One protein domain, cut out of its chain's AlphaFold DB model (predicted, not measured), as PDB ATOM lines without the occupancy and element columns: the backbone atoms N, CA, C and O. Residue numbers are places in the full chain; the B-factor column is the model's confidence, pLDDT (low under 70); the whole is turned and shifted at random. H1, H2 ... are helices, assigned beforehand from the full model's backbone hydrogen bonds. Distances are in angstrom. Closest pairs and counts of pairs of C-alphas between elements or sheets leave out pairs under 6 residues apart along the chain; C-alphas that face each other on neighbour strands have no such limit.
ATOM      1  N   GLN A   8      -6.472 -65.484   7.430       50.50
ATOM      2  CA  GLN A   8      -6.399 -66.047   8.783       50.50
ATOM      3  C   GLN A   8      -6.627 -67.558   8.674       50.50
ATOM      4  O   GLN A   8      -7.711 -67.978   8.282       50.50
ATOM      5  N   GLU A   9      -5.600 -68.360   8.981       48.09
ATOM      6  CA  GLU A   9      -5.749 -69.803   9.209       48.09
ATOM      7  C   GLU A   9      -6.786 -69.991  10.319       48.09
ATOM      8  O   GLU A   9      -6.501 -69.779  11.495       48.09
ATOM      9  N   VAL A  10      -8.023 -70.290   9.924       52.59
ATOM     10  CA  VAL A  10      -9.079 -70.720  10.833       52.59
ATOM     11  C   VAL A  10      -8.712 -72.134  11.252       52.59
ATOM     12  O   VAL A  10      -8.564 -72.999  10.389       52.59
ATOM     13  N   ASP A  11      -8.522 -72.363  12.549       54.59
ATOM     14  CA  ASP A  11      -8.253 -73.696  13.079       54.59
ATOM     15  C   ASP A  11      -9.467 -74.601  12.817       54.59
ATOM     16  O   ASP A  11     -10.478 -74.557  13.524       54.59
ATOM     17  N   THR A  12      -9.394 -75.383  11.737       53.97
ATOM     18  CA  THR A  12     -10.542 -76.118  11.202       53.97
ATOM     19  C   THR A  12     -11.084 -77.163  12.176       53.97
ATOM     20  O   THR A  12     -12.263 -77.500  12.094       53.97
ATOM     21  N   GLU A  13     -10.263 -77.637  13.123       55.72
ATOM     22  CA  GLU A  13     -10.659 -78.631  14.131       55.72
ATOM     23  C   GLU A  13     -11.558 -78.041  15.234       55.72
ATOM     24  O   GLU A  13     -12.421 -78.743  15.757       55.72
ATOM     25  N   LEU A  14     -11.413 -76.750  15.564       53.44
ATOM     26  CA  LEU A  14     -12.268 -76.042  16.534       53.44
ATOM     27  C   LEU A  14     -13.574 -75.523  15.912       53.44
ATOM     28  O   LEU A  14     -14.512 -75.172  16.629       53.44
ATOM     29  N   THR A  15     -13.630 -75.465  14.581       55.09
ATOM     30  CA  THR A  15     -14.766 -74.944  13.809       55.09
ATOM     31  C   THR A  15     -15.677 -76.007  13.205       55.09
ATOM     32  O   THR A  15     -16.721 -75.658  12.650       55.09
ATOM     33  N   ASP A  16     -15.301 -77.285  13.296       60.31
ATOM     34  CA  ASP A  16     -16.112 -78.394  12.802       60.31
ATOM     35  C   ASP A  16     -17.247 -78.679  13.793       60.31
ATOM     36  O   ASP A  16     -17.146 -79.490  14.718       60.31
ATOM     37  N   ASN A  17     -18.351 -77.955  13.615       61.59
ATOM     38  CA  ASN A  17     -19.638 -78.327  14.185       61.59
ATOM     39  C   ASN A  17     -20.031 -79.648  13.511       61.59
ATOM     40  O   ASN A  17     -20.715 -79.606  12.490       61.59
ATOM     41  N   GLY A  18     -19.522 -80.783  14.012       63.75
ATOM     42  CA  GLY A  18     -19.588 -82.081  13.332       63.75
ATOM     43  C   GLY A  18     -20.944 -82.332  12.673       63.75
ATOM     44  O   GLY A  18     -21.960 -81.911  13.218       63.75
ATOM     45  N   ALA A  19     -20.949 -83.005  11.517       64.88
ATOM     46  CA  ALA A  19     -22.001 -83.010  10.480       64.88
ATOM     47  C   ALA A  19     -23.490 -83.095  10.913       64.88
ATOM     48  O   ALA A  19     -24.370 -82.779  10.115       64.88
ATOM     49  N   ASP A  20     -23.776 -83.487  12.152       71.94
ATOM     50  CA  ASP A  20     -25.108 -83.621  12.739       71.94
ATOM     51  C   ASP A  20     -25.542 -82.427  13.626       71.94
ATOM     52  O   ASP A  20     -26.656 -82.431  14.159       71.94
ATOM     53  N   PHE A  21     -24.704 -81.402  13.828       75.56
ATOM     54  CA  PHE A  21     -25.052 -80.259  14.678       75.56
ATOM     55  C   PHE A  21     -26.095 -79.349  14.014       75.56
ATOM     56  O   PHE A  21     -25.833 -78.673  13.019       75.56
ATOM     57  N   GLN A  22     -27.281 -79.278  14.621       76.38
ATOM     58  CA  GLN A  22     -28.333 -78.337  14.247       76.38
ATOM     59  C   GLN A  22     -28.474 -77.250  15.309       76.38
ATOM     60  O   GLN A  22     -28.627 -77.542  16.498       76.38
ATOM     61  N   ALA A  23     -28.482 -75.989  14.873       79.31
ATOM     62  CA  ALA A  23     -28.733 -74.871  15.768       79.31
ATOM     63  C   ALA A  23     -30.132 -74.977  16.410       79.31
ATOM     64  O   ALA A  23     -31.107 -75.359  15.747       79.31
ATOM     65  N   PRO A  24     -30.271 -74.597  17.693       81.94
ATOM     66  CA  PRO A  24     -31.568 -74.582  18.348       81.94
ATOM     67  C   PRO A  24     -32.533 -73.628  17.633       81.94
ATOM     68  O   PRO A  24     -32.166 -72.538  17.195       81.94
ATOM     69  N   TYR A  25     -33.803 -74.025  17.548       80.00
ATOM     70  CA  TYR A  25     -34.856 -73.161  17.020       80.00
ATOM     71  C   TYR A  25     -35.301 -72.169  18.097       80.00
ATOM     72  O   TYR A  25     -36.119 -72.492  18.959       80.00
ATOM     73  N   LEU A  26     -34.749 -70.959  18.058       80.69
ATOM     74  CA  LEU A  26     -35.028 -69.924  19.051       80.69
ATOM     75  C   LEU A  26     -36.173 -69.010  18.615       80.69
ATOM     76  O   LEU A  26     -36.140 -68.414  17.535       80.69
ATOM     77  N   GLY A  27     -37.150 -68.859  19.510       79.88
ATOM     78  CA  GLY A  27     -38.290 -67.967  19.332       79.88
ATOM     79  C   GLY A  27     -39.419 -68.564  18.494       79.88
ATOM     80  O   GLY A  27     -39.782 -69.730  18.635       79.88
ATOM     81  N   ASP A  28     -40.033 -67.723  17.664       78.94
ATOM     82  CA  ASP A  28     -41.177 -68.079  16.823       78.94
ATOM     83  C   ASP A  28     -40.741 -68.936  15.618       78.94
ATOM     84  O   ASP A  28     -39.793 -68.585  14.917       78.94
ATOM     85  N   LYS A  29     -41.485 -70.015  15.326       82.31
ATOM     86  CA  LYS A  29     -41.255 -70.953  14.203       82.31
ATOM     87  C   LYS A  29     -41.356 -70.343  12.799       82.31
ATOM     88  O   LYS A  29     -41.186 -71.037  11.807       82.31
ATOM     89  N   SER A  30     -41.695 -69.069  12.695       83.25
ATOM     90  CA  SER A  30     -41.662 -68.315  11.444       83.25
ATOM     91  C   SER A  30     -40.332 -67.597  11.197       83.25
ATOM     92  O   SER A  30     -40.127 -67.083  10.101       83.25
ATOM     93  N   MET A  31     -39.439 -67.531  12.190       82.88
ATOM     94  CA  MET A  31     -38.107 -66.934  12.048       82.88
ATOM     95  C   MET A  31     -37.078 -67.995  11.666       82.88
ATOM     96  O   MET A  31     -37.147 -69.084  12.224       82.88
ATOM     97  N   PRO A  32     -36.113 -67.717  10.774       84.38
ATOM     98  CA  PRO A  32     -35.113 -68.706  10.372       84.38
ATOM     99  C   PRO A  32     -34.272 -69.170  11.568       84.38
ATOM    100  O   PRO A  32     -34.042 -68.402  12.508       84.38
ATOM    101  N   GLN A  33     -33.816 -70.422  11.543       84.56
ATOM    102  CA  GLN A  33     -32.810 -70.901  12.496       84.56
ATOM    103  C   GLN A  33     -31.476 -70.187  12.256       84.56
ATOM    104  O   GLN A  33     -31.268 -69.608  11.192       84.56
ATOM    105  N   TRP A  34     -30.595 -70.201  13.255       83.88
ATOM    106  CA  TRP A  34     -29.235 -69.708  13.059       83.88
ATOM    107  C   TRP A  34     -28.462 -70.634  12.130       83.88
ATOM    108  O   TRP A  34     -28.561 -71.859  12.241       83.88
ATOM    109  N   ASP A  35     -27.669 -70.029  11.254       78.38
ATOM    110  CA  ASP A  35     -26.674 -70.756  10.487       78.38
ATOM    111  C   ASP A  35     -25.563 -71.231  11.425       78.38
ATOM    112  O   ASP A  35     -25.197 -70.561  12.396       78.38
ATOM    113  N   THR A  36     -25.036 -72.417  11.147       75.56
ATOM    114  CA  THR A  36     -23.959 -73.017  11.926       75.56
ATOM    115  C   THR A  36     -22.655 -72.853  11.159       75.56
ATOM    116  O   THR A  36     -22.494 -73.324  10.038       75.56
ATOM    117  N   ALA A  37     -21.704 -72.162  11.772       71.69
ATOM    118  CA  ALA A  37     -20.333 -72.052  11.303       71.69
ATOM    119  C   ALA A  37     -19.427 -72.045  12.531       71.69
ATOM    120  O   ALA A  37     -19.874 -71.725  13.638       71.69
ATOM    121  N   GLY A  38     -18.167 -72.427  12.366       69.75
ATOM    122  CA  GLY A  38     -17.219 -72.241  13.448       69.75
ATOM    123  C   GLY A  38     -16.867 -70.774  13.639       69.75
ATOM    124  O   GLY A  38     -16.856 -69.983  12.693       69.75
ATOM    125  N   LEU A  39     -16.594 -70.415  14.889       69.81
ATOM    126  CA  LEU A  39     -16.172 -69.067  15.238       69.81
ATOM    127  C   LEU A  39     -14.739 -68.837  14.756       69.81
ATOM    128  O   LEU A  39     -13.877 -69.701  14.899       69.81
ATOM    129  N   ILE A  40     -14.485 -67.651  14.206       73.56
ATOM    130  CA  ILE A  40     -13.124 -67.214  13.892       73.56
ATOM    131  C   ILE A  40     -12.318 -67.013  15.178       73.56
ATOM    132  O   ILE A  40     -12.872 -66.687  16.233       73.56
ATOM    133  N   ASP A  41     -10.997 -67.126  15.071       73.38
ATOM    134  CA  ASP A  41     -10.104 -66.832  16.185       73.38
ATOM    135  C   ASP A  41     -10.260 -65.398  16.695       73.38
ATOM    136  O   ASP A  41     -10.399 -64.433  15.931       73.38
ATOM    137  N   ALA A  42     -10.158 -65.248  18.018       75.25
ATOM    138  CA  ALA A  42     -10.202 -63.941  18.650       75.25
ATOM    139  C   ALA A  42      -9.085 -63.034  18.089       75.25
ATOM    140  O   ALA A  42      -7.913 -63.433  18.028       75.25
ATOM    141  N   PRO A  43      -9.401 -61.784  17.706       75.44
ATOM    142  CA  PRO A  43      -8.406 -60.886  17.147       75.44
ATOM    143  C   PRO A  43      -7.303 -60.606  18.172       75.44
ATOM    144  O   PRO A  43      -7.549 -60.136  19.282       75.44
ATOM    145  N   LYS A  44      -6.048 -60.847  17.779       82.38
ATOM    146  CA  LYS A  44      -4.884 -60.507  18.610       82.38
ATOM    147  C   LYS A  44      -4.776 -58.987  18.732       82.38
ATOM    148  O   LYS A  44      -4.527 -58.304  17.731       82.38
ATOM    149  N   PHE A  45      -4.958 -58.467  19.946       78.38
ATOM    150  CA  PHE A  45      -4.830 -57.043  20.240       78.38
ATOM    151  C   PHE A  45      -3.366 -56.604  20.158       78.38
ATOM    152  O   PHE A  45      -2.468 -57.183  20.759       78.38
ATOM    153  N   THR A  46      -3.119 -55.546  19.394       86.75
ATOM    154  CA  THR A  46      -1.825 -54.862  19.311       86.75
ATOM    155  C   THR A  46      -2.084 -53.375  19.497       86.75
ATOM    156  O   THR A  46      -3.131 -52.891  19.072       86.75
ATOM    157  N   PHE A  47      -1.136 -52.622  20.055       85.44
ATOM    158  CA  PHE A  47      -1.289 -51.177  20.276       85.44
ATOM    159  C   PHE A  47      -1.723 -50.406  19.012       85.44
ATOM    160  O   PHE A  47      -2.624 -49.574  19.059       85.44
ATOM    161  N   LYS A  48      -1.172 -50.760  17.840       84.62
ATOM    162  CA  LYS A  48      -1.596 -50.201  16.541       84.62
ATOM    163  C   LYS A  48      -3.062 -50.503  16.203       84.62
ATOM    164  O   LYS A  48      -3.759 -49.626  15.703       84.62
ATOM    165  N   LYS A  49      -3.529 -51.728  16.472       82.19
ATOM    166  CA  LYS A  49      -4.929 -52.126  16.257       82.19
ATOM    167  C   LYS A  49      -5.856 -51.392  17.223       82.19
ATOM    168  O   LYS A  49      -6.901 -50.920  16.797       82.19
ATOM    169  N   TRP A  50      -5.434 -51.212  18.475       83.81
ATOM    170  CA  TRP A  50      -6.177 -50.448  19.477       83.81
ATOM    171  C   TRP A  50      -6.373 -48.983  19.054       83.81
ATOM    172  O   TRP A  50      -7.504 -48.510  19.007       83.81
ATOM    173  N   ILE A  51      -5.309 -48.299  18.609       81.81
ATOM    174  CA  ILE A  51      -5.419 -46.935  18.052       81.81
ATOM    175  C   ILE A  51      -6.312 -46.916  16.802       81.81
ATOM    176  O   ILE A  51      -7.125 -46.008  16.633       81.81
ATOM    177  N   GLY A  52      -6.202 -47.925  15.934       78.19
ATOM    178  CA  GLY A  52      -7.053 -48.052  14.748       78.19
ATOM    179  C   GLY A  52      -8.551 -48.151  15.063       78.19
ATOM    180  O   GLY A  52      -9.367 -47.700  14.261       78.19
ATOM    181  N   MET A  53      -8.915 -48.680  16.237       79.00
ATOM    182  CA  MET A  53     -10.303 -48.793  16.701       79.00
ATOM    183  C   MET A  53     -10.860 -47.490  17.294       79.00
ATOM    184  O   MET A  53     -12.077 -47.309  17.300       79.00
ATOM    185  N   LEU A  54     -10.002 -46.554  17.722       75.94
ATOM    186  CA  LEU A  54     -10.445 -45.256  18.249       75.94
ATOM    187  C   LEU A  54     -11.184 -44.429  17.195       75.94
ATOM    188  O   LEU A  54     -12.146 -43.749  17.524       75.94
ATOM    189  N   GLY A  55     -10.774 -44.500  15.924       70.94
ATOM    190  CA  GLY A  55     -11.415 -43.747  14.842       70.94
ATOM    191  C   GLY A  55     -12.899 -44.101  14.665       70.94
ATOM    192  O   GLY A  55     -13.745 -43.215  14.786       70.94
ATOM    193  N   PRO A  56     -13.244 -45.375  14.397       71.62
ATOM    194  CA  PRO A  56     -14.634 -45.824  14.345       71.62
ATOM    195  C   PRO A  56     -15.383 -45.612  15.667       71.62
ATOM    196  O   PRO A  56     -16.522 -45.156  15.637       71.62
ATOM    197  N   GLY A  57     -14.739 -45.877  16.811       73.88
ATOM    198  CA  GLY A  57     -15.339 -45.681  18.132       73.88
ATOM    199  C   GLY A  57     -15.720 -44.227  18.410       73.88
ATOM    200  O   GLY A  57     -16.812 -43.968  18.898       73.88
ATOM    201  N   LEU A  58     -14.875 -43.269  18.023       70.00
ATOM    202  CA  LEU A  58     -15.143 -41.837  18.173       70.00
ATOM    203  C   LEU A  58     -16.284 -41.368  17.262       70.00
ATOM    204  O   LEU A  58     -17.090 -40.542  17.672       70.00
ATOM    205  N   ILE A  59     -16.378 -41.900  16.038       70.25
ATOM    206  CA  ILE A  59     -17.481 -41.582  15.116       70.25
ATOM    207  C   ILE A  59     -18.804 -42.131  15.663       70.25
ATOM    208  O   ILE A  59     -19.798 -41.410  15.671       70.25
ATOM    209  N   LEU A  60     -18.810 -43.383  16.135       73.75
ATOM    210  CA  LEU A  60     -19.984 -44.010  16.748       73.75
ATOM    211  C   LEU A  60     -20.388 -43.297  18.041       73.75
ATOM    212  O   LEU A  60     -21.563 -43.006  18.227       73.75
ATOM    213  N   GLY A  61     -19.416 -42.948  18.888       73.12
ATOM    214  CA  GLY A  61     -19.636 -42.159  20.097       73.12
ATOM    215  C   GLY A  61     -20.211 -40.784  19.775       73.12
ATOM    216  O   GLY A  61     -21.235 -40.410  20.321       73.12
ATOM    217  N   GLY A  62     -19.636 -40.068  18.807       70.69
ATOM    218  CA  GLY A  62     -20.170 -38.786  18.350       70.69
ATOM    219  C   GLY A  62     -21.604 -38.875  17.835       70.69
ATOM    220  O   GLY A  62     -22.384 -37.956  18.070       70.69
ATOM    221  N   ALA A  63     -21.940 -39.957  17.126       68.25
ATOM    222  CA  ALA A  63     -23.283 -40.204  16.602       68.25
ATOM    223  C   ALA A  63     -24.291 -40.562  17.701       68.25
ATOM    224  O   ALA A  63     -25.472 -40.277  17.541       68.25
ATOM    225  N   ALA A  64     -23.822 -41.150  18.802       71.19
ATOM    226  CA  ALA A  64     -24.638 -41.461  19.968       71.19
ATOM    227  C   ALA A  64     -24.936 -40.231  20.845       71.19
ATOM    228  O   ALA A  64     -25.866 -40.283  21.639       71.19
ATOM    229  N   ILE A  65     -24.187 -39.127  20.705       70.75
ATOM    230  CA  ILE A  65     -24.449 -37.891  21.457       70.75
ATOM    231  C   ILE A  65     -25.503 -37.048  20.716       70.75
ATOM    232  O   ILE A  65     -25.183 -36.312  19.767       70.75
ATOM    233  N   GLY A  66     -26.756 -37.159  21.166       67.62
ATOM    234  CA  GLY A  66     -27.917 -36.422  20.671       67.62
ATOM    235  C   GLY A  66     -28.068 -35.031  21.293       67.62
ATOM    236  O   GLY A  66     -27.329 -34.639  22.190       67.62
ATOM    237  N   GLY A  67     -29.011 -34.232  20.783       62.28
ATOM    238  CA  GLY A  67     -29.229 -32.867  21.290       62.28
ATOM    239  C   GLY A  67     -29.869 -32.804  22.680       62.28
ATOM    240  O   GLY A  67     -29.745 -31.775  23.331       62.28
ATOM    241  N   GLY A  68     -30.500 -33.890  23.144       60.94
ATOM    242  CA  GLY A  68     -31.027 -33.984  24.507       60.94
ATOM    243  C   GLY A  68     -29.903 -33.993  25.542       60.94
ATOM    244  O   GLY A  68     -29.926 -33.198  26.471       60.94
ATOM    245  N   GLU A  69     -28.862 -34.802  25.338       72.06
ATOM    246  CA  GLU A  69     -27.709 -34.866  26.244       72.06
ATOM    247  C   GLU A  69     -26.884 -33.569  26.244       72.06
ATOM    248  O   GLU A  69     -26.341 -33.189  27.279       72.06
ATOM    249  N   TRP A  70     -26.819 -32.871  25.103       73.62
ATOM    250  CA  TRP A  70     -26.117 -31.587  24.974       73.62
ATOM    251  C   TRP A  70     -26.778 -30.430  25.727       73.62
ATOM    252  O   TRP A  70     -26.086 -29.468  26.045       73.62
ATOM    253  N   LEU A  71     -28.086 -30.495  25.974       72.31
ATOM    254  CA  LEU A  71     -28.826 -29.442  26.671       72.31
ATOM    255  C   LEU A  71     -29.100 -29.838  28.119       72.31
ATOM    256  O   LEU A  71     -28.727 -29.117  29.038       72.31
ATOM    257  N   VAL A  72     -29.675 -31.024  28.320       76.00
ATOM    258  CA  VAL A  72     -30.128 -31.485  29.635       76.00
ATOM    259  C   VAL A  72     -28.948 -31.768  30.559       76.00
ATOM    260  O   VAL A  72     -29.004 -31.419  31.728       76.00
ATOM    261  N   GLY A  73     -27.860 -32.363  30.059       80.50
ATOM    262  CA  GLY A  73     -26.689 -32.671  30.888       80.50
ATOM    263  C   GLY A  73     -26.078 -31.418  31.530       80.50
ATOM    264  O   GLY A  73     -25.978 -31.364  32.758       80.50
ATOM    265  N   PRO A  74     -25.702 -30.397  30.734       79.69
ATOM    266  CA  PRO A  74     -25.220 -29.125  31.260       79.69
ATOM    267  C   PRO A  74     -26.251 -28.392  32.113       79.69
ATOM    268  O   PRO A  74     -25.871 -27.887  33.156       79.69
ATOM    269  N   GLN A  75     -27.531 -28.377  31.725       78.88
ATOM    270  CA  GLN A  75     -28.585 -27.736  32.515       78.88
ATOM    271  C   GLN A  75     -28.694 -28.351  33.916       78.88
ATOM    272  O   GLN A  75     -28.621 -27.638  34.905       78.88
ATOM    273  N   VAL A  76     -28.797 -29.679  34.003       77.06
ATOM    274  CA  VAL A  76     -28.885 -30.409  35.276       77.06
ATOM    275  C   VAL A  76     -27.618 -30.216  36.111       77.06
ATOM    276  O   VAL A  76     -27.699 -30.074  37.322       77.06
ATOM    277  N   THR A  77     -26.442 -30.201  35.478       80.00
ATOM    278  CA  THR A  77     -25.170 -29.993  36.192       80.00
ATOM    279  C   THR A  77     -24.989 -28.538  36.634       80.00
ATOM    280  O   THR A  77     -24.352 -28.299  37.646       80.00
ATOM    281  N   ALA A  78     -25.536 -27.572  35.894       77.75
ATOM    282  CA  ALA A  78     -25.523 -26.161  36.271       77.75
ATOM    283  C   ALA A  78     -26.499 -25.879  37.419       77.75
ATOM    284  O   ALA A  78     -26.155 -25.129  38.314       77.75
ATOM    285  N   GLN A  79     -27.678 -26.510  37.414       71.81
ATOM    286  CA  GLN A  79     -28.699 -26.331  38.454       71.81
ATOM    287  C   GLN A  79     -28.393 -27.091  39.748       71.81
ATOM    288  O   GLN A  79     -28.771 -26.651  40.822       71.81
ATOM    289  N   TYR A  80     -27.762 -28.264  39.657       73.62
ATOM    290  CA  TYR A  80     -27.621 -29.173  40.803       73.62
ATOM    291  C   TYR A  80     -26.174 -29.592  41.085       73.62
ATOM    292  O   TYR A  80     -25.931 -30.566  41.810       73.62
ATOM    293  N   GLY A  81     -25.209 -28.920  40.456       76.50
ATOM    294  CA  GLY A  81     -23.790 -29.224  40.588       76.50
ATOM    295  C   GLY A  81     -23.462 -30.699  40.325       76.50
ATOM    296  O   GLY A  81     -23.994 -31.368  39.428       76.50
ATOM    297  N   GLY A  82     -22.576 -31.251  41.152       79.56
ATOM    298  CA  GLY A  82     -22.176 -32.658  41.099       79.56
ATOM    299  C   GLY A  82     -23.190 -33.654  41.684       79.56
ATOM    300  O   GLY A  82     -22.943 -34.862  41.618       79.56
ATOM    301  N   ALA A  83     -24.310 -33.203  42.264       78.50
ATOM    302  CA  ALA A  83     -25.178 -34.037  43.105       78.50
ATOM    303  C   ALA A  83     -25.860 -35.193  42.354       78.50
ATOM    304  O   ALA A  83     -26.091 -36.252  42.936       78.50
ATOM    305  N   LEU A  84     -26.151 -35.033  41.061       83.75
ATOM    306  CA  LEU A  84     -26.819 -36.058  40.243       83.75
ATOM    307  C   LEU A  84     -25.857 -36.893  39.384       83.75
ATOM    308  O   LEU A  84     -26.277 -37.861  38.743       83.75
ATOM    309  N   LEU A  85     -24.556 -36.583  39.381       88.00
ATOM    310  CA  LEU A  85     -23.585 -37.247  38.500       88.00
ATOM    311  C   LEU A  85     -23.370 -38.734  38.836       88.00
ATOM    312  O   LEU A  85     -22.967 -39.510  37.968       88.00
ATOM    313  N   TRP A  86     -23.712 -39.192  40.043       87.62
ATOM    314  CA  TRP A  86     -23.673 -40.622  40.375       87.62
ATOM    315  C   TRP A  86     -24.709 -41.443  39.582       87.62
ATOM    316  O   TRP A  86     -24.460 -42.610  39.266       87.62
ATOM    317  N   LEU A  87     -25.838 -40.841  39.179       88.81
ATOM    318  CA  LEU A  87     -26.789 -41.470  38.255       88.81
ATOM    319  C   LEU A  87     -26.182 -41.610  36.855       88.81
ATOM    320  O   LEU A  87     -26.399 -42.626  36.188       88.81
ATOM    321  N   ALA A  88     -25.363 -40.642  36.429       89.12
ATOM    322  CA  ALA A  88     -24.603 -40.750  35.189       89.12
ATOM    323  C   ALA A  88     -23.619 -41.930  35.251       89.12
ATOM    324  O   ALA A  88     -23.533 -42.688  34.288       89.12
ATOM    325  N   THR A  89     -22.960 -42.173  36.391       92.19
ATOM    326  CA  THR A  89     -22.123 -43.372  36.596       92.19
ATOM    327  C   THR A  89     -22.911 -44.665  36.406       92.19
ATOM    328  O   THR A  89     -22.474 -45.545  35.661       92.19
ATOM    329  N   LEU A  90     -24.086 -44.789  37.032       92.88
ATOM    330  CA  LEU A  90     -24.940 -45.970  36.864       92.88
ATOM    331  C   LEU A  90     -25.383 -46.150  35.410       92.88
ATOM    332  O   LEU A  90     -25.346 -47.267  34.889       92.88
ATOM    333  N   SER A  91     -25.743 -45.052  34.744       91.25
ATOM    334  CA  SER A  91     -26.098 -45.046  33.327       91.25
ATOM    335  C   SER A  91     -24.927 -45.503  32.455       91.25
ATOM    336  O   SER A  91     -25.099 -46.404  31.637       91.25
ATOM    337  N   ILE A  92     -23.714 -44.985  32.675       91.12
ATOM    338  CA  ILE A  92     -22.501 -45.381  31.945       91.12
ATOM    339  C   ILE A  92     -22.216 -46.871  32.140       91.12
ATOM    340  O   ILE A  92     -22.002 -47.584  31.161       91.12
ATOM    341  N   ILE A  93     -22.248 -47.371  33.380       94.75
ATOM    342  CA  ILE A  93     -22.021 -48.794  33.671       94.75
ATOM    343  C   ILE A  93     -23.071 -49.655  32.959       94.75
ATOM    344  O   ILE A  93     -22.718 -50.613  32.267       94.75
ATOM    345  N   GLY A  94     -24.351 -49.294  33.082       95.06
ATOM    346  CA  GLY A  94     -25.453 -49.999  32.436       95.06
ATOM    347  C   GLY A  94     -25.320 -50.015  30.913       95.06
ATOM    348  O   GLY A  94     -25.432 -51.074  30.298       95.06
ATOM    349  N   GLN A  95     -25.006 -48.869  30.307       91.75
ATOM    350  CA  GLN A  95     -24.790 -48.736  28.867       91.75
ATOM    351  C   GLN A  95     -23.584 -49.543  28.388       91.75
ATOM    352  O   GLN A  95     -23.674 -50.200  27.353       91.75
ATOM    353  N   VAL A  96     -22.466 -49.538  29.122       92.06
ATOM    354  CA  VAL A  96     -21.280 -50.334  28.775       92.06
ATOM    355  C   VAL A  96     -21.617 -51.821  28.797       92.06
ATOM    356  O   VAL A  96     -21.353 -52.508  27.813       92.06
ATOM    357  N   ILE A  97     -22.242 -52.315  29.871       95.44
ATOM    358  CA  ILE A  97     -22.645 -53.724  29.975       95.44
ATOM    359  C   ILE A  97     -23.607 -54.075  28.836       95.44
ATOM    360  O   ILE A  97     -23.366 -55.021  28.091       95.44
ATOM    361  N   TYR A  98     -24.659 -53.281  28.645       92.62
ATOM    362  CA  TYR A  98     -25.666 -53.521  27.616       92.62
ATOM    363  C   TYR A  98     -25.072 -53.526  26.199       92.62
ATOM    364  O   TYR A  98     -25.300 -54.470  25.444       92.62
ATOM    365  N   ASN A  99     -24.260 -52.527  25.841       90.38
ATOM    366  CA  ASN A  99     -23.630 -52.445  24.520       90.38
ATOM    367  C   ASN A  99     -22.634 -53.587  24.279       90.38
ATOM    368  O   ASN A  99     -22.538 -54.091  23.154       90.38
ATOM    369  N   LEU A 100     -21.917 -54.028  25.319       91.62
ATOM    370  CA  LEU A 100     -21.038 -55.193  25.233       91.62
ATOM    371  C   LEU A 100     -21.833 -56.477  24.982       91.62
ATOM    372  O   LEU A 100     -21.458 -57.242  24.094       91.62
ATOM    373  N   GLU A 101     -22.937 -56.701  25.696       93.75
ATOM    374  CA  GLU A 101     -23.768 -57.895  25.496       93.75
ATOM    375  C   GLU A 101     -24.448 -57.912  24.124       93.75
ATOM    376  O   GLU A 101     -24.478 -58.944  23.455       93.75
ATOM    377  N   ILE A 102     -24.911 -56.758  23.644       92.12
ATOM    378  CA  ILE A 102     -25.439 -56.617  22.283       92.12
ATOM    379  C   ILE A 102     -24.383 -56.954  21.237       92.12
ATOM    380  O   ILE A 102     -24.656 -57.694  20.291       92.12
ATOM    381  N   SER A 103     -23.171 -56.432  21.413       89.44
ATOM    382  CA  SER A 103     -22.071 -56.687  20.485       89.44
ATOM    383  C   SER A 103     -21.693 -58.168  20.479       89.44
ATOM    384  O   SER A 103     -21.529 -58.754  19.411       89.44
ATOM    385  N   ARG A 104     -21.613 -58.801  21.658       90.62
ATOM    386  CA  ARG A 104     -21.366 -60.246  21.791       90.62
ATOM    387  C   ARG A 104     -22.450 -61.068  21.117       90.62
ATOM    388  O   ARG A 104     -22.125 -61.992  20.382       90.62
ATOM    389  N   TYR A 105     -23.713 -60.710  21.330       90.44
ATOM    390  CA  TYR A 105     -24.841 -61.378  20.699       90.44
ATOM    391  C   TYR A 105     -24.729 -61.342  19.172       90.44
ATOM    392  O   TYR A 105     -24.817 -62.381  18.525       90.44
ATOM    393  N   THR A 106     -24.479 -60.166  18.592       90.00
ATOM    394  CA  THR A 106     -24.358 -60.032  17.135       90.00
ATOM    395  C   THR A 106     -23.133 -60.757  16.579       90.00
ATOM    396  O   THR A 106     -23.234 -61.370  15.520       90.00
ATOM    397  N   LEU A 107     -22.002 -60.755  17.292       86.69
ATOM    398  CA  LEU A 107     -20.811 -61.510  16.884       86.69
ATOM    399  C   LEU A 107     -21.011 -63.029  16.967       86.69
ATOM    400  O   LEU A 107     -20.469 -63.750  16.138       86.69
ATOM    401  N   TYR A 108     -21.771 -63.508  17.951       84.56
ATOM    402  CA  TYR A 108     -22.008 -64.936  18.161       84.56
ATOM    403  C   TYR A 108     -23.081 -65.500  17.221       84.56
ATOM    404  O   TYR A 108     -22.900 -66.565  16.642       84.56
ATOM    405  N   CYS A 109     -24.199 -64.788  17.065       84.56
ATOM    406  CA  CYS A 109     -25.365 -65.265  16.315       84.56
ATOM    407  C   CYS A 109     -25.345 -64.857  14.834       84.56
ATOM    408  O   CYS A 109     -26.170 -65.335  14.062       84.56
ATOM    409  N   GLY A 110     -24.488 -63.905  14.450       85.06
ATOM    410  CA  GLY A 110     -24.447 -63.348  13.095       85.06
ATOM    411  C   GLY A 110     -25.653 -62.472  12.720       85.06
ATOM    412  O   GLY A 110     -25.743 -62.020  11.581       85.06
ATOM    413  N   GLU A 111     -26.572 -62.198  13.654       88.94
ATOM    414  CA  GLU A 111     -27.765 -61.377  13.417       88.94
ATOM    415  C   GLU A 111     -27.802 -60.101  14.286       88.94
ATOM    416  O   GLU A 111     -27.235 -60.059  15.385       88.94
ATOM    417  N   PRO A 112     -28.481 -59.027  13.833       90.00
ATOM    418  CA  PRO A 112     -28.662 -57.824  14.637       90.00
ATOM    419  C   PRO A 112     -29.477 -58.100  15.904       90.00
ATOM    420  O   PRO A 112     -30.444 -58.863  15.887       90.00
ATOM    421  N   ILE A 113     -29.163 -57.391  16.990       90.75
ATOM    422  CA  ILE A 113     -29.884 -57.533  18.264       90.75
ATOM    423  C   ILE A 113     -31.397 -57.313  18.155       90.75
ATOM    424  O   ILE A 113     -32.155 -57.968  18.865       90.75
ATOM    425  N   PHE A 114     -31.864 -56.429  17.266       88.25
ATOM    426  CA  PHE A 114     -33.299 -56.204  17.069       88.25
ATOM    427  C   PHE A 114     -34.012 -57.477  16.594       88.25
ATOM    428  O   PHE A 114     -35.056 -57.832  17.143       88.25
ATOM    429  N   THR A 115     -33.402 -58.225  15.667       88.75
ATOM    430  CA  THR A 115     -33.878 -59.556  15.261       88.75
ATOM    431  C   THR A 115     -33.854 -60.522  16.439       88.75
ATOM    432  O   THR A 115     -34.822 -61.243  16.671       88.75
ATOM    433  N   GLY A 116     -32.789 -60.485  17.241       89.50
ATOM    434  CA  GLY A 116     -32.678 -61.316  18.434       89.50
ATOM    435  C   GLY A 116     -33.779 -61.081  19.459       89.50
ATOM    436  O   GLY A 116     -34.355 -62.031  19.990       89.50
ATOM    437  N   LYS A 117     -34.156 -59.821  19.693       89.75
ATOM    438  CA  LYS A 117     -35.260 -59.475  20.596       89.75
ATOM    439  C   LYS A 117     -36.599 -60.002  20.082       89.75
ATOM    440  O   LYS A 117     -37.397 -60.483  20.873       89.75
ATOM    441  N   PHE A 118     -36.826 -60.062  18.773       91.12
ATOM    442  CA  PHE A 118     -38.029 -60.704  18.227       91.12
ATOM    443  C   PHE A 118     -38.133 -62.206  18.529       91.12
ATOM    444  O   PHE A 118     -39.247 -62.743  18.550       91.12
ATOM    445  N   ARG A 119     -37.007 -62.872  18.813       88.62
ATOM    446  CA  ARG A 119     -36.968 -64.277  19.249       88.62
ATOM    447  C   ARG A 119     -37.274 -64.454  20.738       88.62
ATOM    448  O   ARG A 119     -37.537 -65.577  21.167       88.62
ATOM    449  N   THR A 120     -37.261 -63.387  21.539       89.12
ATOM    450  CA  THR A 120     -37.578 -63.451  22.972       89.12
ATOM    451  C   THR A 120     -39.065 -63.211  23.227       89.12
ATOM    452  O   THR A 120     -39.774 -62.586  22.435       89.12
ATOM    453  N   ARG A 121     -39.570 -63.705  24.366       86.31
ATOM    454  CA  ARG A 121     -40.911 -63.331  24.851       86.31
ATOM    455  C   ARG A 121     -40.911 -61.816  25.136       86.31
ATOM    456  O   ARG A 121     -39.914 -61.340  25.673       86.31
ATOM    457  N   PRO A 122     -41.973 -61.054  24.816       86.75
ATOM    458  CA  PRO A 122     -43.335 -61.476  24.462       86.75
ATOM    459  C   PRO A 122     -43.572 -61.838  22.979       86.75
ATOM    460  O   PRO A 122     -44.693 -62.181  22.610       86.75
ATOM    461  N   GLY A 123     -42.530 -61.840  22.146       85.75
ATOM    462  CA  GLY A 123     -42.567 -62.293  20.753       85.75
ATOM    463  C   GLY A 123     -42.574 -61.151  19.736       85.75
ATOM    464  O   GLY A 123     -42.846 -59.995  20.065       85.75
ATOM    465  N   LYS A 124     -42.280 -61.491  18.476       88.12
ATOM    466  CA  LYS A 124     -42.059 -60.533  17.381       88.12
ATOM    467  C   LYS A 124     -43.156 -59.475  17.223       88.12
ATOM    468  O   LYS A 124     -42.835 -58.315  17.049       88.12
ATOM    469  N   ASN A 125     -44.437 -59.839  17.326       89.50
ATOM    470  CA  ASN A 125     -45.534 -58.899  17.057       89.50
ATOM    471  C   ASN A 125     -45.563 -57.759  18.080       89.50
ATOM    472  O   ASN A 125     -45.735 -56.603  17.710       89.50
ATOM    473  N   ILE A 126     -45.367 -58.088  19.360       91.69
ATOM    474  CA  ILE A 126     -45.365 -57.094  20.436       91.69
ATOM    475  C   ILE A 126     -44.099 -56.252  20.350       91.69
ATOM    476  O   ILE A 126     -44.193 -55.031  20.355       91.69
ATOM    477  N   TRP A 127     -42.935 -56.883  20.186       91.69
ATOM    478  CA  TRP A 127     -41.683 -56.150  20.021       91.69
ATOM    479  C   TRP A 127     -41.702 -55.204  18.817       91.69
ATOM    480  O   TRP A 127     -41.225 -54.082  18.936       91.69
ATOM    481  N   THR A 128     -42.289 -55.611  17.687       90.94
ATOM    482  CA  THR A 128     -42.470 -54.737  16.522       90.94
ATOM    483  C   THR A 128     -43.312 -53.518  16.877       90.94
ATOM    484  O   THR A 128     -42.906 -52.404  16.571       90.94
ATOM    485  N   ILE A 129     -44.453 -53.698  17.553       92.31
ATOM    486  CA  ILE A 129     -45.292 -52.569  17.984       92.31
ATOM    487  C   ILE A 129     -44.517 -51.662  18.947       92.31
ATOM    488  O   ILE A 129     -44.518 -50.449  18.764       92.31
ATOM    489  N   CYS A 130     -43.815 -52.232  19.929       90.75
ATOM    490  CA  CYS A 130     -42.992 -51.467  20.863       90.75
ATOM    491  C   CYS A 130     -41.931 -50.634  20.136       90.75
ATOM    492  O   CYS A 130     -41.803 -49.450  20.429       90.75
ATOM    493  N   TYR A 131     -41.205 -51.210  19.171       89.62
ATOM    494  CA  TYR A 131     -40.214 -50.447  18.408       89.62
ATOM    495  C   TYR A 131     -40.839 -49.392  17.521       89.62
ATOM    496  O   TYR A 131     -40.313 -48.295  17.481       89.62
ATOM    497  N   LEU A 132     -41.971 -49.668  16.874       90.75
ATOM    498  CA  LEU A 132     -42.659 -48.647  16.086       90.75
ATOM    499  C   LEU A 132     -43.108 -47.464  16.952       90.75
ATOM    500  O   LEU A 132     -43.014 -46.328  16.504       90.75
ATOM    501  N   ILE A 133     -43.560 -47.711  18.185       90.75
ATOM    502  CA  ILE A 133     -43.919 -46.646  19.132       90.75
ATOM    503  C   ILE A 133     -42.679 -45.849  19.554       90.75
ATOM    504  O   ILE A 133     -42.718 -44.622  19.542       90.75
ATOM    505  N   LEU A 134     -41.583 -46.530  19.905       87.00
ATOM    506  CA  LEU A 134     -40.332 -45.870  20.299       87.00
ATOM    507  C   LEU A 134     -39.726 -45.060  19.138       87.00
ATOM    508  O   LEU A 134     -39.331 -43.913  19.333       87.00
ATOM    509  N   ASP A 135     -39.725 -45.614  17.926       85.88
ATOM    510  CA  ASP A 135     -39.216 -44.946  16.726       85.88
ATOM    511  C   ASP A 135     -40.125 -43.802  16.274       85.88
ATOM    512  O   ASP A 135     -39.617 -42.819  15.738       85.88
ATOM    513  N   ALA A 136     -41.441 -43.864  16.504       85.62
ATOM    514  CA  ALA A 136     -42.356 -42.787  16.121       85.62
ATOM    515  C   ALA A 136     -41.948 -41.436  16.735       85.62
ATOM    516  O   ALA A 136     -42.031 -40.409  16.060       85.62
ATOM    517  N   GLY A 137     -41.435 -41.439  17.971       74.31
ATOM    518  CA  GLY A 137     -40.895 -40.243  18.627       74.31
ATOM    519  C   GLY A 137     -39.645 -39.678  17.940       74.31
ATOM    520  O   GLY A 137     -39.441 -38.468  17.941       74.31
ATOM    521  N   SER A 138     -38.845 -40.532  17.293       74.94
ATOM    522  CA  SER A 138     -37.604 -40.141  16.605       74.94
ATOM    523  C   SER A 138     -37.825 -39.463  15.244       74.94
ATOM    524  O   SER A 138     -36.912 -38.831  14.717       74.94
ATOM    525  N   ILE A 139     -39.031 -39.575  14.673       73.12
ATOM    526  CA  ILE A 139     -39.368 -39.026  13.348       73.12
ATOM    527  C   ILE A 139     -39.524 -37.499  13.397       73.12
ATOM    528  O   ILE A 139     -39.315 -36.815  12.392       73.12
ATOM    529  N   PHE A 140     -39.890 -36.942  14.554       75.31
ATOM    530  CA  PHE A 140     -40.104 -35.507  14.686       75.31
ATOM    531  C   PHE A 140     -38.767 -34.750  14.674       75.31
ATOM    532  O   PHE A 140     -37.845 -35.116  15.405       75.31
ATOM    533  N   GLY A 200     -24.640 -39.492  -2.295       56.00
ATOM    534  CA  GLY A 200     -24.735 -40.941  -2.081       56.00
ATOM    535  C   GLY A 200     -23.459 -41.749  -2.338       56.00
ATOM    536  O   GLY A 200     -23.344 -42.877  -1.872       56.00
ATOM    537  N   GLY A 201     -22.457 -41.187  -3.022       68.00
ATOM    538  CA  GLY A 201     -21.227 -41.917  -3.341       68.00
ATOM    539  C   GLY A 201     -20.333 -42.213  -2.132       68.00
ATOM    540  O   GLY A 201     -19.538 -43.150  -2.188       68.00
ATOM    541  N   LYS A 202     -20.417 -41.411  -1.055       73.56
ATOM    542  CA  LYS A 202     -19.541 -41.523   0.128       73.56
ATOM    543  C   LYS A 202     -20.181 -40.973   1.414       73.56
ATOM    544  O   LYS A 202     -19.511 -40.260   2.162       73.56
ATOM    545  N   ILE A 203     -21.440 -41.315   1.702       77.62
ATOM    546  CA  ILE A 203     -22.162 -40.861   2.915       77.62
ATOM    547  C   ILE A 203     -21.313 -41.054   4.180       77.62
ATOM    548  O   ILE A 203     -21.151 -40.133   4.972       77.62
ATOM    549  N   HIS A 204     -20.672 -42.217   4.326       74.38
ATOM    550  CA  HIS A 204     -19.805 -42.502   5.472       74.38
ATOM    551  C   HIS A 204     -18.622 -41.525   5.603       74.38
ATOM    552  O   HIS A 204     -18.262 -41.126   6.707       74.38
ATOM    553  N   VAL A 205     -18.020 -41.106   4.484       78.31
ATOM    554  CA  VAL A 205     -16.904 -40.146   4.494       78.31
ATOM    555  C   VAL A 205     -17.405 -38.751   4.851       78.31
ATOM    556  O   VAL A 205     -16.760 -38.074   5.646       78.31
ATOM    557  N   ALA A 206     -18.552 -38.337   4.305       78.44
ATOM    558  CA  ALA A 206     -19.169 -37.056   4.639       78.44
ATOM    559  C   ALA A 206     -19.522 -36.985   6.134       78.44
ATOM    560  O   ALA A 206     -19.089 -36.061   6.821       78.44
ATOM    561  N   LEU A 207     -20.205 -38.007   6.661       77.44
ATOM    562  CA  LEU A 207     -20.543 -38.108   8.083       77.44
ATOM    563  C   LEU A 207     -19.295 -38.110   8.965       77.44
ATOM    564  O   LEU A 207     -19.247 -37.387   9.954       77.44
ATOM    565  N   LYS A 208     -18.248 -38.852   8.589       79.06
ATOM    566  CA  LYS A 208     -16.985 -38.860   9.333       79.06
ATOM    567  C   LYS A 208     -16.390 -37.457   9.484       79.06
ATOM    568  O   LYS A 208     -15.933 -37.114  10.571       79.06
ATOM    569  N   TRP A 209     -16.383 -36.659   8.416       79.44
ATOM    570  CA  TRP A 209     -15.852 -35.295   8.465       79.44
ATOM    571  C   TRP A 209     -16.729 -34.357   9.288       79.44
ATOM    572  O   TRP A 209     -16.198 -33.636  10.127       79.44
ATOM    573  N   VAL A 210     -18.051 -34.397   9.098       79.94
ATOM    574  CA  VAL A 210     -18.994 -33.556   9.855       79.94
ATOM    575  C   VAL A 210     -18.911 -33.859  11.352       79.94
ATOM    576  O   VAL A 210     -18.751 -32.946  12.159       79.94
ATOM    577  N   MET A 211     -18.942 -35.139  11.729       80.19
ATOM    578  CA  MET A 211     -18.878 -35.561  13.130       80.19
ATOM    579  C   MET A 211     -17.506 -35.287  13.747       80.19
ATOM    580  O   MET A 211     -17.426 -34.800  14.870       80.19
ATOM    581  N   GLY A 212     -16.426 -35.540  13.002       82.12
ATOM    582  CA  GLY A 212     -15.071 -35.220  13.447       82.12
ATOM    583  C   GLY A 212     -14.883 -33.721  13.687       82.12
ATOM    584  O   GLY A 212     -14.362 -33.335  14.729       82.12
ATOM    585  N   PHE A 213     -15.368 -32.880  12.768       84.69
ATOM    586  CA  PHE A 213     -15.353 -31.427  12.930       84.69
ATOM    587  C   PHE A 213     -16.166 -30.990  14.151       84.69
ATOM    588  O   PHE A 213     -15.645 -30.249  14.978       84.69
ATOM    589  N   LYS A 214     -17.402 -31.489  14.306       81.56
ATOM    590  CA  LYS A 214     -18.250 -31.201  15.474       81.56
ATOM    591  C   LYS A 214     -17.513 -31.511  16.776       81.56
ATOM    592  O   LYS A 214     -17.436 -30.648  17.641       81.56
ATOM    593  N   ILE A 215     -16.956 -32.717  16.911       83.06
ATOM    594  CA  ILE A 215     -16.258 -33.138  18.132       83.06
ATOM    595  C   ILE A 215     -15.057 -32.233  18.403       83.06
ATOM    596  O   ILE A 215     -14.948 -31.695  19.496       83.06
ATOM    597  N   VAL A 216     -14.170 -32.042  17.422       86.19
ATOM    598  CA  VAL A 216     -12.937 -31.267  17.626       86.19
ATOM    599  C   VAL A 216     -13.246 -29.808  17.949       86.19
ATOM    600  O   VAL A 216     -12.680 -29.264  18.891       86.19
ATOM    601  N   THR A 217     -14.153 -29.184  17.198       88.81
ATOM    602  CA  THR A 217     -14.477 -27.767  17.368       88.81
ATOM    603  C   THR A 217     -15.248 -27.528  18.660       88.81
ATOM    604  O   THR A 217     -14.835 -26.695  19.457       88.81
ATOM    605  N   VAL A 218     -16.337 -28.268  18.903       86.00
ATOM    606  CA  VAL A 218     -17.198 -28.029  20.071       86.00
ATOM    607  C   VAL A 218     -16.512 -28.484  21.356       86.00
ATOM    608  O   VAL A 218     -16.445 -27.713  22.306       86.00
ATOM    609  N   MET A 219     -15.945 -29.697  21.398       85.31
ATOM    610  CA  MET A 219     -15.257 -30.168  22.609       85.31
ATOM    611  C   MET A 219     -13.959 -29.411  22.850       85.31
ATOM    612  O   MET A 219     -13.635 -29.136  23.997       85.31
ATOM    613  N   GLY A 220     -13.236 -29.028  21.793       90.44
ATOM    614  CA  GLY A 220     -12.055 -28.177  21.927       90.44
ATOM    615  C   GLY A 220     -12.402 -26.805  22.503       90.44
ATOM    616  O   GLY A 220     -11.747 -26.358  23.439       90.44
ATOM    617  N   PHE A 221     -13.458 -26.167  21.994       91.50
ATOM    618  CA  PHE A 221     -13.944 -24.886  22.508       91.50
ATOM    619  C   PHE A 221     -14.387 -24.978  23.972       91.50
ATOM    620  O   PHE A 221     -13.920 -24.199  24.799       91.50
ATOM    621  N   LEU A 222     -15.224 -25.962  24.315       89.81
ATOM    622  CA  LEU A 222     -15.688 -26.146  25.691       89.81
ATOM    623  C   LEU A 222     -14.554 -26.498  26.651       89.81
ATOM    624  O   LEU A 222     -14.568 -26.042  27.785       89.81
ATOM    625  N   LEU A 223     -13.545 -27.248  26.204       90.56
ATOM    626  CA  LEU A 223     -12.367 -27.535  27.018       90.56
ATOM    627  C   LEU A 223     -11.551 -26.267  27.302       90.56
ATOM    628  O   LEU A 223     -11.066 -26.094  28.415       90.56
ATOM    629  N   ILE A 224     -11.412 -25.375  26.315       94.56
ATOM    630  CA  ILE A 224     -10.754 -24.077  26.510       94.56
ATOM    631  C   ILE A 224     -11.528 -23.238  27.529       94.56
ATOM    632  O   ILE A 224     -10.907 -22.689  28.437       94.56
ATOM    633  N   LEU A 225     -12.858 -23.170  27.413       90.69
ATOM    634  CA  LEU A 225     -13.692 -22.456  28.382       90.69
ATOM    635  C   LEU A 225     -13.582 -23.065  29.779       90.69
ATOM    636  O   LEU A 225     -13.317 -22.344  30.733       90.69
ATOM    637  N   ALA A 226     -13.700 -24.388  29.889       89.31
ATOM    638  CA  ALA A 226     -13.580 -25.092  31.157       89.31
ATOM    639  C   ALA A 226     -12.226 -24.807  31.815       89.31
ATOM    640  O   ALA A 226     -12.176 -24.447  32.979       89.31
ATOM    641  N   ILE A 227     -11.112 -24.887  31.087       90.94
ATOM    642  CA  ILE A 227      -9.788 -24.614  31.668       90.94
ATOM    643  C   ILE A 227      -9.606 -23.125  32.008       90.94
ATOM    644  O   ILE A 227      -8.937 -22.808  32.989       90.94
ATOM    645  N   GLY A 228     -10.156 -22.214  31.201       92.88
ATOM    646  CA  GLY A 228      -9.960 -20.772  31.365       92.88
ATOM    647  C   GLY A 228     -10.850 -20.109  32.419       92.88
ATOM    648  O   GLY A 228     -10.435 -19.102  32.987       92.88
ATOM    649  N   TRP A 229     -12.044 -20.654  32.673       87.75
ATOM    650  CA  TRP A 229     -13.099 -20.007  33.466       87.75
ATOM    651  C   TRP A 229     -13.705 -20.886  34.572       87.75
ATOM    652  O   TRP A 229     -14.722 -20.511  35.138       87.75
ATOM    653  N   SER A 230     -13.105 -22.031  34.913       85.00
ATOM    654  CA  SER A 230     -13.543 -22.825  36.076       85.00
ATOM    655  C   SER A 230     -12.508 -22.843  37.198       85.00
ATOM    656  O   SER A 230     -11.305 -22.669  36.970       85.00
ATOM    657  N   SER A 231     -12.980 -23.072  38.422       85.75
ATOM    658  CA  SER A 231     -12.137 -23.197  39.608       85.75
ATOM    659  C   SER A 231     -11.753 -24.658  39.864       85.75
ATOM    660  O   SER A 231     -12.427 -25.594  39.428       85.75
ATOM    661  N   VAL A 232     -10.674 -24.881  40.624       82.00
ATOM    662  CA  VAL A 232     -10.301 -26.234  41.081       82.00
ATOM    663  C   VAL A 232     -11.428 -26.864  41.910       82.00
ATOM    664  O   VAL A 232     -11.639 -28.070  41.800       82.00
ATOM    665  N   GLY A 233     -12.176 -26.055  42.672       78.31
ATOM    666  CA  GLY A 233     -13.355 -26.490  43.424       78.31
ATOM    667  C   GLY A 233     -14.387 -27.151  42.514       78.31
ATOM    668  O   GLY A 233     -14.691 -28.328  42.707       78.31
ATOM    669  N   THR A 234     -14.782 -26.468  41.436       80.31
ATOM    670  CA  THR A 234     -15.735 -26.976  40.435       80.31
ATOM    671  C   THR A 234     -15.291 -28.320  39.849       80.31
ATOM    672  O   THR A 234     -16.076 -29.263  39.754       80.31
ATOM    673  N   TRP A 235     -14.005 -28.474  39.507       84.56
ATOM    674  CA  TRP A 235     -13.486 -29.761  39.025       84.56
ATOM    675  C   TRP A 235     -13.614 -30.864  40.075       84.56
ATOM    676  O   TRP A 235     -14.015 -31.983  39.749       84.56
ATOM    677  N   THR A 236     -13.258 -30.578  41.330       80.38
ATOM    678  CA  THR A 236     -13.363 -31.574  42.403       80.38
ATOM    679  C   THR A 236     -14.806 -31.958  42.690       80.38
ATOM    680  O   THR A 236     -15.093 -33.135  42.914       80.38
ATOM    681  N   GLU A 237     -15.726 -31.004  42.626       78.56
ATOM    682  CA  GLU A 237     -17.145 -31.227  42.840       78.56
ATOM    683  C   GLU A 237     -17.740 -32.112  41.737       78.56
ATOM    684  O   GLU A 237     -18.296 -33.169  42.040       78.56
ATOM    685  N   ILE A 238     -17.505 -31.768  40.465       84.69
ATOM    686  CA  ILE A 238     -17.961 -32.546  39.305       84.69
ATOM    687  C   ILE A 238     -17.387 -33.967  39.349       84.69
ATOM    688  O   ILE A 238     -18.124 -34.947  39.250       84.69
ATOM    689  N   PHE A 239     -16.069 -34.120  39.527       88.94
ATOM    690  CA  PHE A 239     -15.454 -35.451  39.528       88.94
ATOM    691  C   PHE A 239     -15.849 -36.292  40.744       88.94
ATOM    692  O   PHE A 239     -16.024 -37.505  40.608       88.94
ATOM    693  N   SER A 240     -16.011 -35.680  41.920       83.88
ATOM    694  CA  SER A 240     -16.499 -36.395  43.106       83.88
ATOM    695  C   SER A 240     -17.980 -36.763  42.985       83.88
ATOM    696  O   SER A 240     -18.376 -37.819  43.475       83.88
ATOM    697  N   GLY A 241     -18.781 -35.970  42.267       84.44
ATOM    698  CA  GLY A 241     -20.193 -36.236  41.988       84.44
ATOM    699  C   GLY A 241     -20.461 -37.623  41.400       84.44
ATOM    700  O   GLY A 241     -21.397 -38.300  41.817       84.44
ATOM    701  N   PHE A 242     -19.584 -38.124  40.522       90.44
ATOM    702  CA  PHE A 242     -19.702 -39.471  39.937       90.44
ATOM    703  C   PHE A 242     -19.688 -40.609  40.976       90.44
ATOM    704  O   PHE A 242     -20.132 -41.719  40.671       90.44
ATOM    705  N   VAL A 243     -19.183 -40.368  42.190       89.56
ATOM    706  CA  VAL A 243     -19.089 -41.374  43.263       89.56
ATOM    707  C   VAL A 243     -19.919 -41.034  44.506       89.56
ATOM    708  O   VAL A 243     -19.988 -41.854  45.422       89.56
ATOM    709  N   LYS A 244     -20.591 -39.878  44.536       82.12
ATOM    710  CA  LYS A 244     -21.498 -39.454  45.614       82.12
ATOM    711  C   LYS A 244     -22.850 -40.183  45.518       82.12
ATOM    712  O   LYS A 244     -23.883 -39.598  45.236       82.12
ATOM    713  N   VAL A 245     -22.852 -41.502  45.699       84.12
ATOM    714  CA  VAL A 245     -24.074 -42.314  45.554       84.12
ATOM    715  C   VAL A 245     -25.128 -41.908  46.586       84.12
ATOM    716  O   VAL A 245     -24.855 -41.906  47.783       84.12
ATOM    717  N   GLY A 246     -26.345 -41.639  46.112       74.56
ATOM    718  CA  GLY A 246     -27.486 -41.298  46.960       74.56
ATOM    719  C   GLY A 246     -27.581 -39.820  47.330       74.56
ATOM    720  O   GLY A 246     -28.499 -39.465  48.062       74.56
ATOM    721  N   THR A 247     -26.694 -38.958  46.818       70.00
ATOM    722  CA  THR A 247     -26.934 -37.517  46.896       70.00
ATOM    723  C   THR A 247     -28.119 -37.160  46.014       70.00
ATOM    724  O   THR A 247     -28.212 -37.583  44.859       70.00
ATOM    725  N   VAL A 248     -29.037 -36.404  46.589       67.50
ATOM    726  CA  VAL A 248     -30.131 -35.749  45.883       67.50
ATOM    727  C   VAL A 248     -29.871 -34.248  45.956       67.50
ATOM    728  O   VAL A 248     -29.275 -33.812  46.945       67.50
ATOM    729  N   PRO A 249     -30.245 -33.473  44.926       61.34
ATOM    730  CA  PRO A 249     -30.181 -32.028  45.010       61.34
ATOM    731  C   PRO A 249     -30.992 -31.575  46.214       61.34
ATOM    732  O   PRO A 249     -32.149 -31.968  46.370       61.34
ATOM    733  N   VAL A 250     -30.339 -30.812  47.071       53.81
ATOM    734  CA  VAL A 250     -30.973 -30.035  48.119       53.81
ATOM    735  C   VAL A 250     -30.672 -28.594  47.748       53.81
ATOM    736  O   VAL A 250     -29.499 -28.246  47.644       53.81
TER     737      VAL A 250
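This is residues 8 to 140 and 200 to 250 of the 369 residues of an uncharacterized protein of Planctomycetaceae bacterium (UniProt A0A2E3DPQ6). What shape appears first? The helices make a loose, open frame with few contacts: H4 lies nearest the middle, H5 and H6 follow at one of its ends, H8 meets its other end, and H2 crosses H7. Residues 16 to 46, with no named element, make a long loop at the opposite end of the domain from Trp 229. What is printed, and how large is it? There are 184 residues with eight named helices, H1 to H8 in order, and no named strand; the class is all helix. It is loose, with a radius of gyration of the C-alphas of 22.3 A and spans of 67 by 43 by 40 A.

Where do the first helices lie? H1 is residues 12 to 15, from C-alpha 12 at (-10.542, -76.118, 11.202). H2 is residues 47 to 64, 25.3 A long with a kink of 30 degrees near residue 56, and H3 is residues 67 to 80. Which follow? H4 is residues 85 to 109, 35.8 A long, H5 residues 113 to 118 and H6 residues 124 to 138. H7 is residues 203 to 229, 38.1 A long, and H8 is residues 232 to 241, ending at C-alpha 241 at (-20.193, -36.236, 41.988).

What do H1 to H3 meet? H1 touches no helix. H2 touches H7 with residues 59 to 63 alone, about perpendicular at 87 degrees; the closest C-alphas, of Gly 62 and Met 211, are 6.3 A apart. H3 and H4 are close but not clearly touching, the closest C-alphas, of Thr 77 and Leu 85, being 7.8 A apart. What meets H4 and H5? H4 only just touches H5, with 3 pairs of C-alphas within 8 A, the closest those of Ile 102 and Ile 113 at 6.1 A; H4 and H8 also only just touch, with 3 pairs and only at their ends, the closest C-alphas being those of Leu 85 and Gly 241 at 5.0 A. H5 and H6 touch only at the corner, the closest C-alphas being those of Phe 118 and Lys 124 at 4.1 A. How complete are the helix backbones? Every O i to N i+4 pair is within hydrogen-bond range in H4, H5, H7 and H8, against 12 of 14 in H2, 9 of 10 in H3 and 9 of 11 in H6; H1 is too short for such a pair.

Where is the cut, and which link is long? Residues 141 to 199 are not printed, and C-alphas 140 and 200 are 23.4 A apart across the cut; the link from H1 to H2 is long, with 31 residues. Where is confidence low? The mean pLDDT of the printed part is 80.3, and 23 residues are under 70, among them 8 to 19.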